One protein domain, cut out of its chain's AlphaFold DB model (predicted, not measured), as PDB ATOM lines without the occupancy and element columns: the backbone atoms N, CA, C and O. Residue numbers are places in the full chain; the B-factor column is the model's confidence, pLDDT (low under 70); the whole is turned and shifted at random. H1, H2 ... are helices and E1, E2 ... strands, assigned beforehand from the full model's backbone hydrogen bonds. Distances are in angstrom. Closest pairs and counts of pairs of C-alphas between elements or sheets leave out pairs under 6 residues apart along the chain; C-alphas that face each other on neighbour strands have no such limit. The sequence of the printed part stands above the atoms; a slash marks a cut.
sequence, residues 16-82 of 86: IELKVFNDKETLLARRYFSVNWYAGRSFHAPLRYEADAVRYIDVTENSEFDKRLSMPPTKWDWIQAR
ATOM      1  N   ILE A  16      24.647  15.035  -1.052       71.81
ATOM      2  CA  ILE A  16      23.244  15.341  -0.747       71.81
ATOM      3  C   ILE A  16      23.166  15.865   0.684       71.81
ATOM      4  O   ILE A  16      23.506  15.165   1.640       71.81
ATOM      5  N   GLU A  17      22.659  17.086   0.835       84.44
ATOM      6  CA  GLU A  17      22.428  17.712   2.134       84.44
ATOM      7  C   GLU A  17      20.948  17.607   2.533       84.44
ATOM      8  O   GLU A  17      20.069  18.198   1.902       84.44
ATOM      9  N   LEU A  18      20.664  16.894   3.627       80.31
ATOM     10  CA  LEU A  18      19.350  16.886   4.270       80.31
ATOM     11  C   LEU A  18      19.356  17.837   5.470       80.31
ATOM     12  O   LEU A  18      20.073  17.613   6.449       80.31
ATOM     13  N   LYS A  19      18.516  18.874   5.417       90.69
ATOM     14  CA  LYS A  19      18.274  19.816   6.518       90.69
ATOM     15  C   LYS A  19      16.858  19.651   7.062       90.69
ATOM     16  O   LYS A  19      15.901  19.602   6.295       90.69
ATOM     17  N   VAL A  20      16.725  19.609   8.385       86.56
ATOM     18  CA  VAL A  20      15.438  19.574   9.093       86.56
ATOM     19  C   VAL A  20      15.288  20.865   9.881       86.56
ATOM     20  O   VAL A  20      16.170  21.206  10.667       86.56
ATOM     21  N   PHE A  21      14.169  21.557   9.695       93.69
ATOM     22  CA  PHE A  21      13.848  22.807  10.380       93.69
ATOM     23  C   PHE A  21      12.605  22.645  11.260       93.69
ATOM     24  O   PHE A  21      11.774  21.771  11.004       93.69
ATOM     25  N   ASN A  22      12.477  23.474  12.298       91.31
ATOM     26  CA  ASN A  22      11.216  23.619  13.030       91.31
ATOM     27  C   ASN A  22      10.261  24.601  12.323       91.31
ATOM     28  O   ASN A  22      10.579  25.189  11.290       91.31
ATOM     29  N   ASP A  23       9.094  24.800  12.926       94.06
ATOM     30  CA  ASP A  23       8.044  25.744  12.522       94.06
ATOM     31  C   ASP A  23       8.485  27.218  12.506       94.06
ATOM     32  O   ASP A  23       7.834  28.056  11.888       94.06
ATOM     33  N   LYS A  24       9.598  27.534  13.171       96.25
ATOM     34  CA  LYS A  24      10.217  28.863  13.231       96.25
ATOM     35  C   LYS A  24      11.472  28.966  12.362       96.25
ATOM     36  O   LYS A  24      12.321  29.810  12.636       96.25
ATOM     37  N   GLU A  25      11.642  28.069  11.391       91.38
ATOM     38  CA  GLU A  25      12.800  28.021  10.483       91.38
ATOM     39  C   GLU A  25      14.159  27.830  11.188       91.38
ATOM     40  O   GLU A  25      15.225  28.078  10.627       91.38
ATOM     41  N   THR A  26      14.162  27.341  12.427       94.94
ATOM     42  CA  THR A  26      15.394  26.997  13.147       94.94
ATOM     43  C   THR A  26      15.891  25.631  12.693       94.94
ATOM     44  O   THR A  26      15.135  24.659  12.721       94.94
ATOM     45  N   LEU A  27      17.168  25.535  12.315       91.44
ATOM     46  CA  LEU A  27      17.803  24.273  11.933       91.44
ATOM     47  C   LEU A  27      17.877  23.322  13.140       91.44
ATOM     48  O   LEU A  27      18.548  23.613  14.127       91.44
ATOM     49  N   LEU A  28      17.201  22.179  13.045       90.12
ATOM     50  CA  LEU A  28      17.164  21.136  14.073       90.12
ATOM     51  C   LEU A  28      18.178  20.021  13.816       90.12
ATOM     52  O   LEU A  28      18.729  19.458  14.761       90.12
ATOM     53  N   ALA A  29      18.399  19.675  12.549       83.00
ATOM     54  CA  ALA A  29      19.344  18.639  12.156       83.00
ATOM     55  C   ALA A  29      19.877  18.892  10.745       83.00
ATOM     56  O   ALA A  29      19.170  19.418   9.884       83.00
ATOM     57  N   ARG A  30      21.122  18.477  10.509       90.75
ATOM     58  CA  ARG A  30      21.768  18.483   9.197       90.75
ATOM     59  C   ARG A  30      22.551  17.191   9.024       90.75
ATOM     60  O   ARG A  30      23.320  16.835   9.916       90.75
ATOM     61  N   ARG A  31      22.382  16.523   7.887       79.19
ATOM     62  CA  ARG A  31      23.149  15.326   7.530       79.19
ATOM     63  C   ARG A  31      23.578  15.383   6.070       79.19
ATOM     64  O   ARG A  31      22.790  15.784   5.218       79.19
ATOM     65  N   TYR A  32      24.816  14.973   5.828       72.69
ATOM     66  CA  TYR A  32      25.394  14.812   4.501       72.69
ATOM     67  C   TYR A  32      25.400  13.332   4.133       72.69
ATOM     68  O   TYR A  32      25.645  12.480   4.995       72.69
ATOM     69  N   PHE A  33      25.113  13.038   2.871       61.62
ATOM     70  CA  PHE A  33      25.199  11.699   2.302       61.62
ATOM     71  C   PHE A  33      26.136  11.735   1.099       61.62
ATOM     72  O   PHE A  33      25.948  12.552   0.195       61.62
ATOM     73  N   SER A  34      27.122  10.839   1.086       61.38
ATOM     74  CA  SER A  34      27.968  10.608  -0.083       61.38
ATOM     75  C   SER A  34      27.181   9.851  -1.149       61.38
ATOM     76  O   SER A  34      26.464   8.894  -0.841       61.38
ATOM     77  N   VAL A  35      27.323  10.257  -2.408       57.28
ATOM     78  CA  VAL A  35      26.646   9.625  -3.542       57.28
ATOM     79  C   VAL A  35      27.650   8.771  -4.312       57.28
ATOM     80  O   VAL A  35      28.582   9.283  -4.916       57.28
ATOM     81  N   ASN A  36      27.472   7.447  -4.307       58.34
ATOM     82  CA  ASN A  36      28.318   6.547  -5.096       58.34
ATOM     83  C   ASN A  36      27.736   6.335  -6.499       58.34
ATOM     84  O   ASN A  36      27.058   5.336  -6.730       58.34
ATOM     85  N   TRP A  37      28.018   7.256  -7.421       59.09
ATOM     86  CA  TRP A  37      27.515   7.238  -8.805       59.09
ATOM     87  C   TRP A  37      27.870   5.976  -9.613       59.09
ATOM     88  O   TRP A  37      27.212   5.670 -10.609       59.09
ATOM     89  N   TYR A  38      28.865   5.202  -9.165       54.59
ATOM     90  CA  TYR A  38      29.311   3.966  -9.811       54.59
ATOM     91  C   TYR A  38      28.451   2.746  -9.481       54.59
ATOM     92  O   TYR A  38      28.479   1.754 -10.210       54.59
ATOM     93  N   ALA A  39      27.659   2.797  -8.410       56.22
ATOM     94  CA  ALA A  39      26.898   1.640  -7.953       56.22
ATOM     95  C   ALA A  39      25.650   1.345  -8.827       56.22
ATOM     96  O   ALA A  39      24.957   0.347  -8.642       56.22
ATOM     97  N   GLY A  40      25.394   2.148  -9.864       55.69
ATOM     98  CA  GLY A  40      24.267   1.964 -10.776       55.69
ATOM     99  C   GLY A  40      22.927   2.330 -10.126       55.69
ATOM    100  O   GLY A  40      22.826   2.564  -8.923       55.69
ATOM    101  N   ARG A  41      21.853   2.396 -10.931       55.28
ATOM    102  CA  ARG A  41      20.529   2.904 -10.490       55.28
ATOM    103  C   ARG A  41      19.998   2.272  -9.200       55.28
ATOM    104  O   ARG A  41      19.262   2.935  -8.477       55.28
ATOM    105  N   SER A  42      20.351   1.021  -8.915       58.38
ATOM    106  CA  SER A  42      19.882   0.284  -7.737       58.38
ATOM    107  C   SER A  42      20.344   0.890  -6.406       58.38
ATOM    108  O   SER A  42      19.664   0.707  -5.403       58.38
ATOM    109  N   PHE A  43      21.447   1.644  -6.395       56.03
ATOM    110  CA  PHE A  43      21.996   2.298  -5.198       56.03
ATOM    111  C   PHE A  43      21.648   3.793  -5.110       56.03
ATOM    112  O   PHE A  43      21.963   4.449  -4.123       56.03
ATOM    113  N   HIS A  44      20.936   4.316  -6.113       58.56
ATOM    114  CA  HIS A  44      20.383   5.677  -6.153       58.56
ATOM    115  C   HIS A  44      18.858   5.664  -6.207       58.56
ATOM    116  O   HIS A  44      18.235   6.542  -6.811       58.56
ATOM    117  N   ALA A  45      18.238   4.625  -5.649       65.38
ATOM    118  CA  ALA A  45      16.793   4.531  -5.649       65.38
ATOM    119  C   ALA A  45      16.204   5.743  -4.898       65.38
ATOM    120  O   ALA A  45      16.656   6.054  -3.794       65.38
ATOM    121  N   PRO A  46      15.210   6.443  -5.478       68.31
ATOM    122  CA  PRO A  46      14.536   7.526  -4.779       68.31
ATOM    123  C   PRO A  46      13.866   6.995  -3.508       68.31
ATOM    124  O   PRO A  46      13.473   5.825  -3.448       68.31
ATOM    125  N   LEU A  47      13.684   7.878  -2.522       76.19
ATOM    126  CA  LEU A  47      12.891   7.568  -1.334       76.19
ATOM    127  C   LEU A  47      11.522   7.032  -1.758       76.19
ATOM    128  O   LEU A  47      10.835   7.637  -2.589       76.19
ATOM    129  N   ARG A  48      11.120   5.896  -1.186       81.19
ATOM    130  CA  ARG A  48       9.797   5.317  -1.443       81.19
ATOM    131  C   ARG A  48       8.913   5.603  -0.245       81.19
ATOM    132  O   ARG A  48       9.226   5.196   0.869       81.19
ATOM    133  N   TYR A  49       7.821   6.309  -0.490       81.69
ATOM    134  CA  TYR A  49       6.854   6.661   0.538       81.69
ATOM    135  C   TYR A  49       5.782   5.574   0.634       81.69
ATOM    136  O   TYR A  49       5.208   5.162  -0.374       81.69
ATOM    137  N   GLU A  50       5.524   5.125   1.853       87.12
ATOM    138  CA  GLU A  50       4.385   4.295   2.235       87.12
ATOM    139  C   GLU A  50       3.419   5.138   3.086       87.12
ATOM    140  O   GLU A  50       3.704   6.290   3.417       87.12
ATOM    141  N   ALA A  51       2.259   4.580   3.439       88.81
ATOM    142  CA  ALA A  51       1.262   5.301   4.234       88.81
ATOM    143  C   ALA A  51       1.781   5.704   5.630       88.81
ATOM    144  O   ALA A  51       1.369   6.730   6.164       88.81
ATOM    145  N   ASP A  52       2.673   4.897   6.208       91.81
ATOM    146  CA  ASP A  52       3.179   5.021   7.577       91.81
ATOM    147  C   ASP A  52       4.712   4.961   7.659       91.81
ATOM    148  O   ASP A  52       5.263   4.797   8.746       91.81
ATOM    149  N   ALA A  53       5.418   5.043   6.527       89.81
ATOM    150  CA  ALA A  53       6.862   4.852   6.490       89.81
ATOM    151  C   ALA A  53       7.530   5.455   5.247       89.81
ATOM    152  O   ALA A  53       6.894   5.735   4.232       89.81
ATOM    153  N   VAL A  54       8.852   5.594   5.314       85.38
ATOM    154  CA  VAL A  54       9.731   5.887   4.180       85.38
ATOM    155  C   VAL A  54      10.782   4.796   4.066       85.38
ATOM    156  O   VAL A  54      11.404   4.427   5.062       85.38
ATOM    157  N   ARG A  55      11.007   4.301   2.849       86.06
ATOM    158  CA  ARG A  55      12.133   3.421   2.531       86.06
ATOM    159  C   ARG A  55      13.264   4.187   1.875       86.06
ATOM    160  O   ARG A  55      13.017   5.040   1.016       86.06
ATOM    161  N   TYR A  56      14.483   3.845   2.258       80.69
ATOM    162  CA  TYR A  56      15.706   4.450   1.757       80.69
ATOM    163  C   TYR A  56      16.815   3.407   1.638       80.69
ATOM    164  O   TYR A  56      16.747   2.347   2.256       80.69
ATOM    165  N   ILE A  57      17.818   3.711   0.819       78.50
ATOM    166  CA  ILE A  57      19.013   2.881   0.688       78.50
ATOM    167  C   ILE A  57      20.085   3.408   1.646       78.50
ATOM    168  O   ILE A  57      20.428   4.587   1.585       78.50
ATOM    169  N   ASP A  58      20.605   2.542   2.514       72.69
ATOM    170  CA  ASP A  58      21.716   2.825   3.423       72.69
ATOM    171  C   ASP A  58      22.850   1.825   3.192       72.69
ATOM    172  O   ASP A  58      22.680   0.628   3.404       72.69
ATOM    173  N   VAL A  59      24.004   2.316   2.743       70.38
ATOM    174  CA  VAL A  59      25.189   1.496   2.427       70.38
ATOM    175  C   VAL A  59      26.210   1.448   3.563       70.38
ATOM    176  O   VAL A  59      27.322   0.969   3.363       70.38
ATOM    177  N   THR A  60      25.860   1.959   4.745       66.44
ATOM    178  CA  THR A  60      26.747   1.916   5.918       66.44
ATOM    179  C   THR A  60      26.876   0.515   6.516       66.44
ATOM    180  O   THR A  60      27.906   0.196   7.100       66.44
ATOM    181  N   GLU A  61      25.879  -0.352   6.330       63.00
ATOM    182  CA  GLU A  61      25.898  -1.731   6.820       63.00
ATOM    183  C   GLU A  61      26.207  -2.730   5.693       63.00
ATOM    184  O   GLU A  61      25.732  -2.596   4.568       63.00
ATOM    185  N   ASN A  62      26.966  -3.788   6.005       57.88
ATOM    186  CA  ASN A  62      27.366  -4.823   5.035       57.88
ATOM    187  C   ASN A  62      26.215  -5.748   4.587       57.88
ATOM    188  O   ASN A  62      26.395  -6.569   3.684       57.88
ATOM    189  N   SER A  63      25.048  -5.657   5.224       55.75
ATOM    190  CA  SER A  63      23.877  -6.477   4.923       55.75
ATOM    191  C   SER A  63      22.602  -5.651   5.060       55.75
ATOM    192  O   SER A  63      22.432  -4.945   6.047       55.75
ATOM    193  N   GLU A  64      21.696  -5.795   4.092       69.31
ATOM    194  CA  GLU A  64      20.403  -5.095   4.001       69.31
ATOM    195  C   GLU A  64      20.496  -3.580   3.792       69.31
ATOM    196  O   GLU A  64      20.354  -2.784   4.719       69.31
ATOM    197  N   PHE A  65      20.648  -3.188   2.525       75.19
ATOM    198  CA  PHE A  65      20.679  -1.782   2.138       75.19
ATOM    199  C   PHE A  65      19.291  -1.117   2.120       75.19
ATOM    200  O   PHE A  65      19.213   0.090   2.287       75.19
ATOM    201  N   ASP A  66      18.190  -1.861   1.932       83.12
ATOM    202  CA  ASP A  66      16.819  -1.309   1.989       83.12
ATOM    203  C   ASP A  66      16.390  -1.149   3.451       83.12
ATOM    204  O   ASP A  66      16.087  -2.125   4.141       83.12
ATOM    205  N   LYS A  67      16.391   0.092   3.935       84.06
ATOM    206  CA  LYS A  67      15.967   0.453   5.288       84.06
ATOM    207  C   LYS A  67      14.568   1.057   5.262       84.06
ATOM    208  O   LYS A  67      14.212   1.795   4.345       84.06
ATOM    209  N   ARG A  68      13.783   0.789   6.310       87.31
ATOM    210  CA  ARG A  68      12.437   1.345   6.518       87.31
ATOM    211  C   ARG A  68      12.412   2.208   7.779       87.31
ATOM    212  O   ARG A  68      12.712   1.715   8.861       87.31
ATOM    213  N   LEU A  69      11.997   3.463   7.641       84.69
ATOM    214  CA  LEU A  69      11.792   4.420   8.728       84.69
ATOM    215  C   LEU A  69      10.294   4.672   8.913       84.69
ATOM    216  O   LEU A  69       9.626   5.077   7.965       84.69
ATOM    217  N   SER A  70       9.766   4.470  10.119       90.06
ATOM    218  CA  SER A  70       8.351   4.755  10.409       90.06
ATOM    219  C   SER A  70       8.064   6.262  10.387       90.06
ATOM    220  O   SER A  70       8.922   7.075  10.728       90.06
ATOM    221  N   MET A  71       6.842   6.646  10.021       87.12
ATOM    222  CA  MET A  71       6.320   8.009  10.099       87.12
ATOM    223  C   MET A  71       5.058   8.050  10.985       87.12
ATOM    224  O   MET A  71       4.037   7.478  10.610       87.12
ATOM    225  N   PRO A  72       5.086   8.753  12.137       89.69
ATOM    226  CA  PRO A  72       6.237   9.471  12.684       89.69
ATOM    227  C   PRO A  72       7.343   8.508  13.168       89.69
ATOM    228  O   PRO A  72       7.030   7.393  13.591       89.69
ATOM    229  N   PRO A  73       8.623   8.934  13.159       85.00
ATOM    230  CA  PRO A  73       9.715   8.126  13.693       85.00
ATOM    231  C   PRO A  73       9.484   7.758  15.157       85.00
ATOM    232  O   PRO A  73       9.026   8.576  15.966       85.00
ATOM    233  N   THR A  74       9.831   6.528  15.511       88.31
ATOM    234  CA  THR A  74       9.715   6.030  16.878       88.31
ATOM    235  C   THR A  74      10.774   6.664  17.781       88.31
ATOM    236  O   THR A  74      11.787   7.202  17.331       88.31
ATOM    237  N   LYS A  75      10.589   6.564  19.105       88.19
ATOM    238  CA  LYS A  75      11.611   7.005  20.073       88.19
ATOM    239  C   LYS A  75      12.963   6.317  19.851       88.19
ATOM    240  O   LYS A  75      13.990   6.916  20.153       88.19
ATOM    241  N   TRP A  76      12.957   5.081  19.350       85.56
ATOM    242  CA  TRP A  76      14.177   4.320  19.106       85.56
ATOM    243  C   TRP A  76      14.919   4.814  17.864       85.56
ATOM    244  O   TRP A  76      16.134   4.997  17.930       85.56
ATOM    245  N   ASP A  77      14.188   5.165  16.801       82.62
ATOM    246  CA  ASP A  77      14.758   5.783  15.594       82.62
ATOM    247  C   ASP A  77      15.519   7.076  15.940       82.62
ATOM    248  O   ASP A  77      16.628   7.312  15.462       82.62
ATOM    249  N   TRP A  78      14.979   7.878  16.864       82.94
ATOM    250  CA  TRP A  78      15.635   9.095  17.359       82.94
ATOM    251  C   TRP A  78      16.901   8.850  18.185       82.94
ATOM    252  O   TRP A  78      17.768   9.724  18.246       82.94
ATOM    253  N   ILE A  79      16.997   7.711  18.871       83.56
ATOM    254  CA  ILE A  79      18.191   7.342  19.640       83.56
ATOM    255  C   ILE A  79      19.279   6.853  18.682       83.56
ATOM    256  O   ILE A  79      20.404   7.340  18.757       83.56
ATOM    257  N   GLN A  80      18.928   5.966  17.749       78.06
ATOM    258  CA  GLN A  80      19.851   5.432  16.743       78.06
ATOM    259  C   GLN A  80      20.433   6.534  15.852       78.06
ATOM    260  O   GLN A  80      21.635   6.560  15.619       78.06
ATOM    261  N   ALA A  81      19.625   7.522  15.453       75.25
ATOM    262  CA  ALA A  81      20.083   8.648  14.635       75.25
ATOM    263  C   ALA A  81      21.186   9.515  15.283       75.25
ATOM    264  O   ALA A  81      21.785  10.344  14.599       75.25
ATOM    265  N   ARG A  82      21.435   9.367  16.592       78.69
ATOM    266  CA  ARG A  82      22.476  10.094  17.338       78.69
ATOM    267  C   ARG A  82      23.735   9.270  17.589       78.69
ATOM    268  O   ARG A  82      24.704   9.819  18.115       78.69
TER     269      ARG A  82
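AT A GLANCE: This is residues 16 to 82 of the 86 residues of an uncharacterized protein of Herbaspirillum sp. VT-16-41 (UniProt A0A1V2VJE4). Two separate two-stranded hairpins, a longer one of E1 and E2 and a shorter one of E3 and E4, are joined by a long loop, residues 35 to 52, and the short helix H1 follows E4. The assembly is loose: no named strand of one hairpin comes near a strand of the other. The printed part has 67 residues, under half of them in named elements, in the order E1, E2, E3, E4, H1; both sheets are antiparallel and the class is mostly strand. It is elongated, 39 by 22 by 22 A, and only just loose, close to compact, with a radius of gyration of the C-alphas of 13.5 A.

IN THESE COORDINATES: E1, residues 16 to 21, begins at C-alpha 16 (23.244, 15.341, -0.747) and is 16.4 A long. E2, residues 27 to 34, is the longest strand at 20.8 A. E3, residues 53 to 57, and E4, residues 66 to 70, measure 13.6 A and 13.4 A. H1, residues 75 to 80, is 9.0 A long and ends at C-alpha 80 (19.851, 5.432, 16.743).

HOW THE PARTS SIT: E1 and E2 form a hairpin, antiparallel at 168 degrees, with N 18 and O 31 within hydrogen-bond range at 2.9 A. E2 and E3 are apart. E3 and E4 form a hairpin, antiparallel at 153 degrees, with N 54 and O 69 at 2.8 A. Residues 48 to 49 pair antiparallel with residues 54 to 55 of E3. The closest C-alphas of E4 and H1, those of Leu 69 and Asp 77, are 7.6 A apart. In H1 every O i to N i+4 pair is within hydrogen-bond range.

THE WHOLE: The two C-alphas farthest apart, those of Lys 24 and Tyr 38, are 38.9 A apart. The printed part has no cut. The link from E2 to E3 is long, 18 residues. The mean pLDDT of the printed part is 77.6, and residues 33 to 46 and 60 to 64 are under 70.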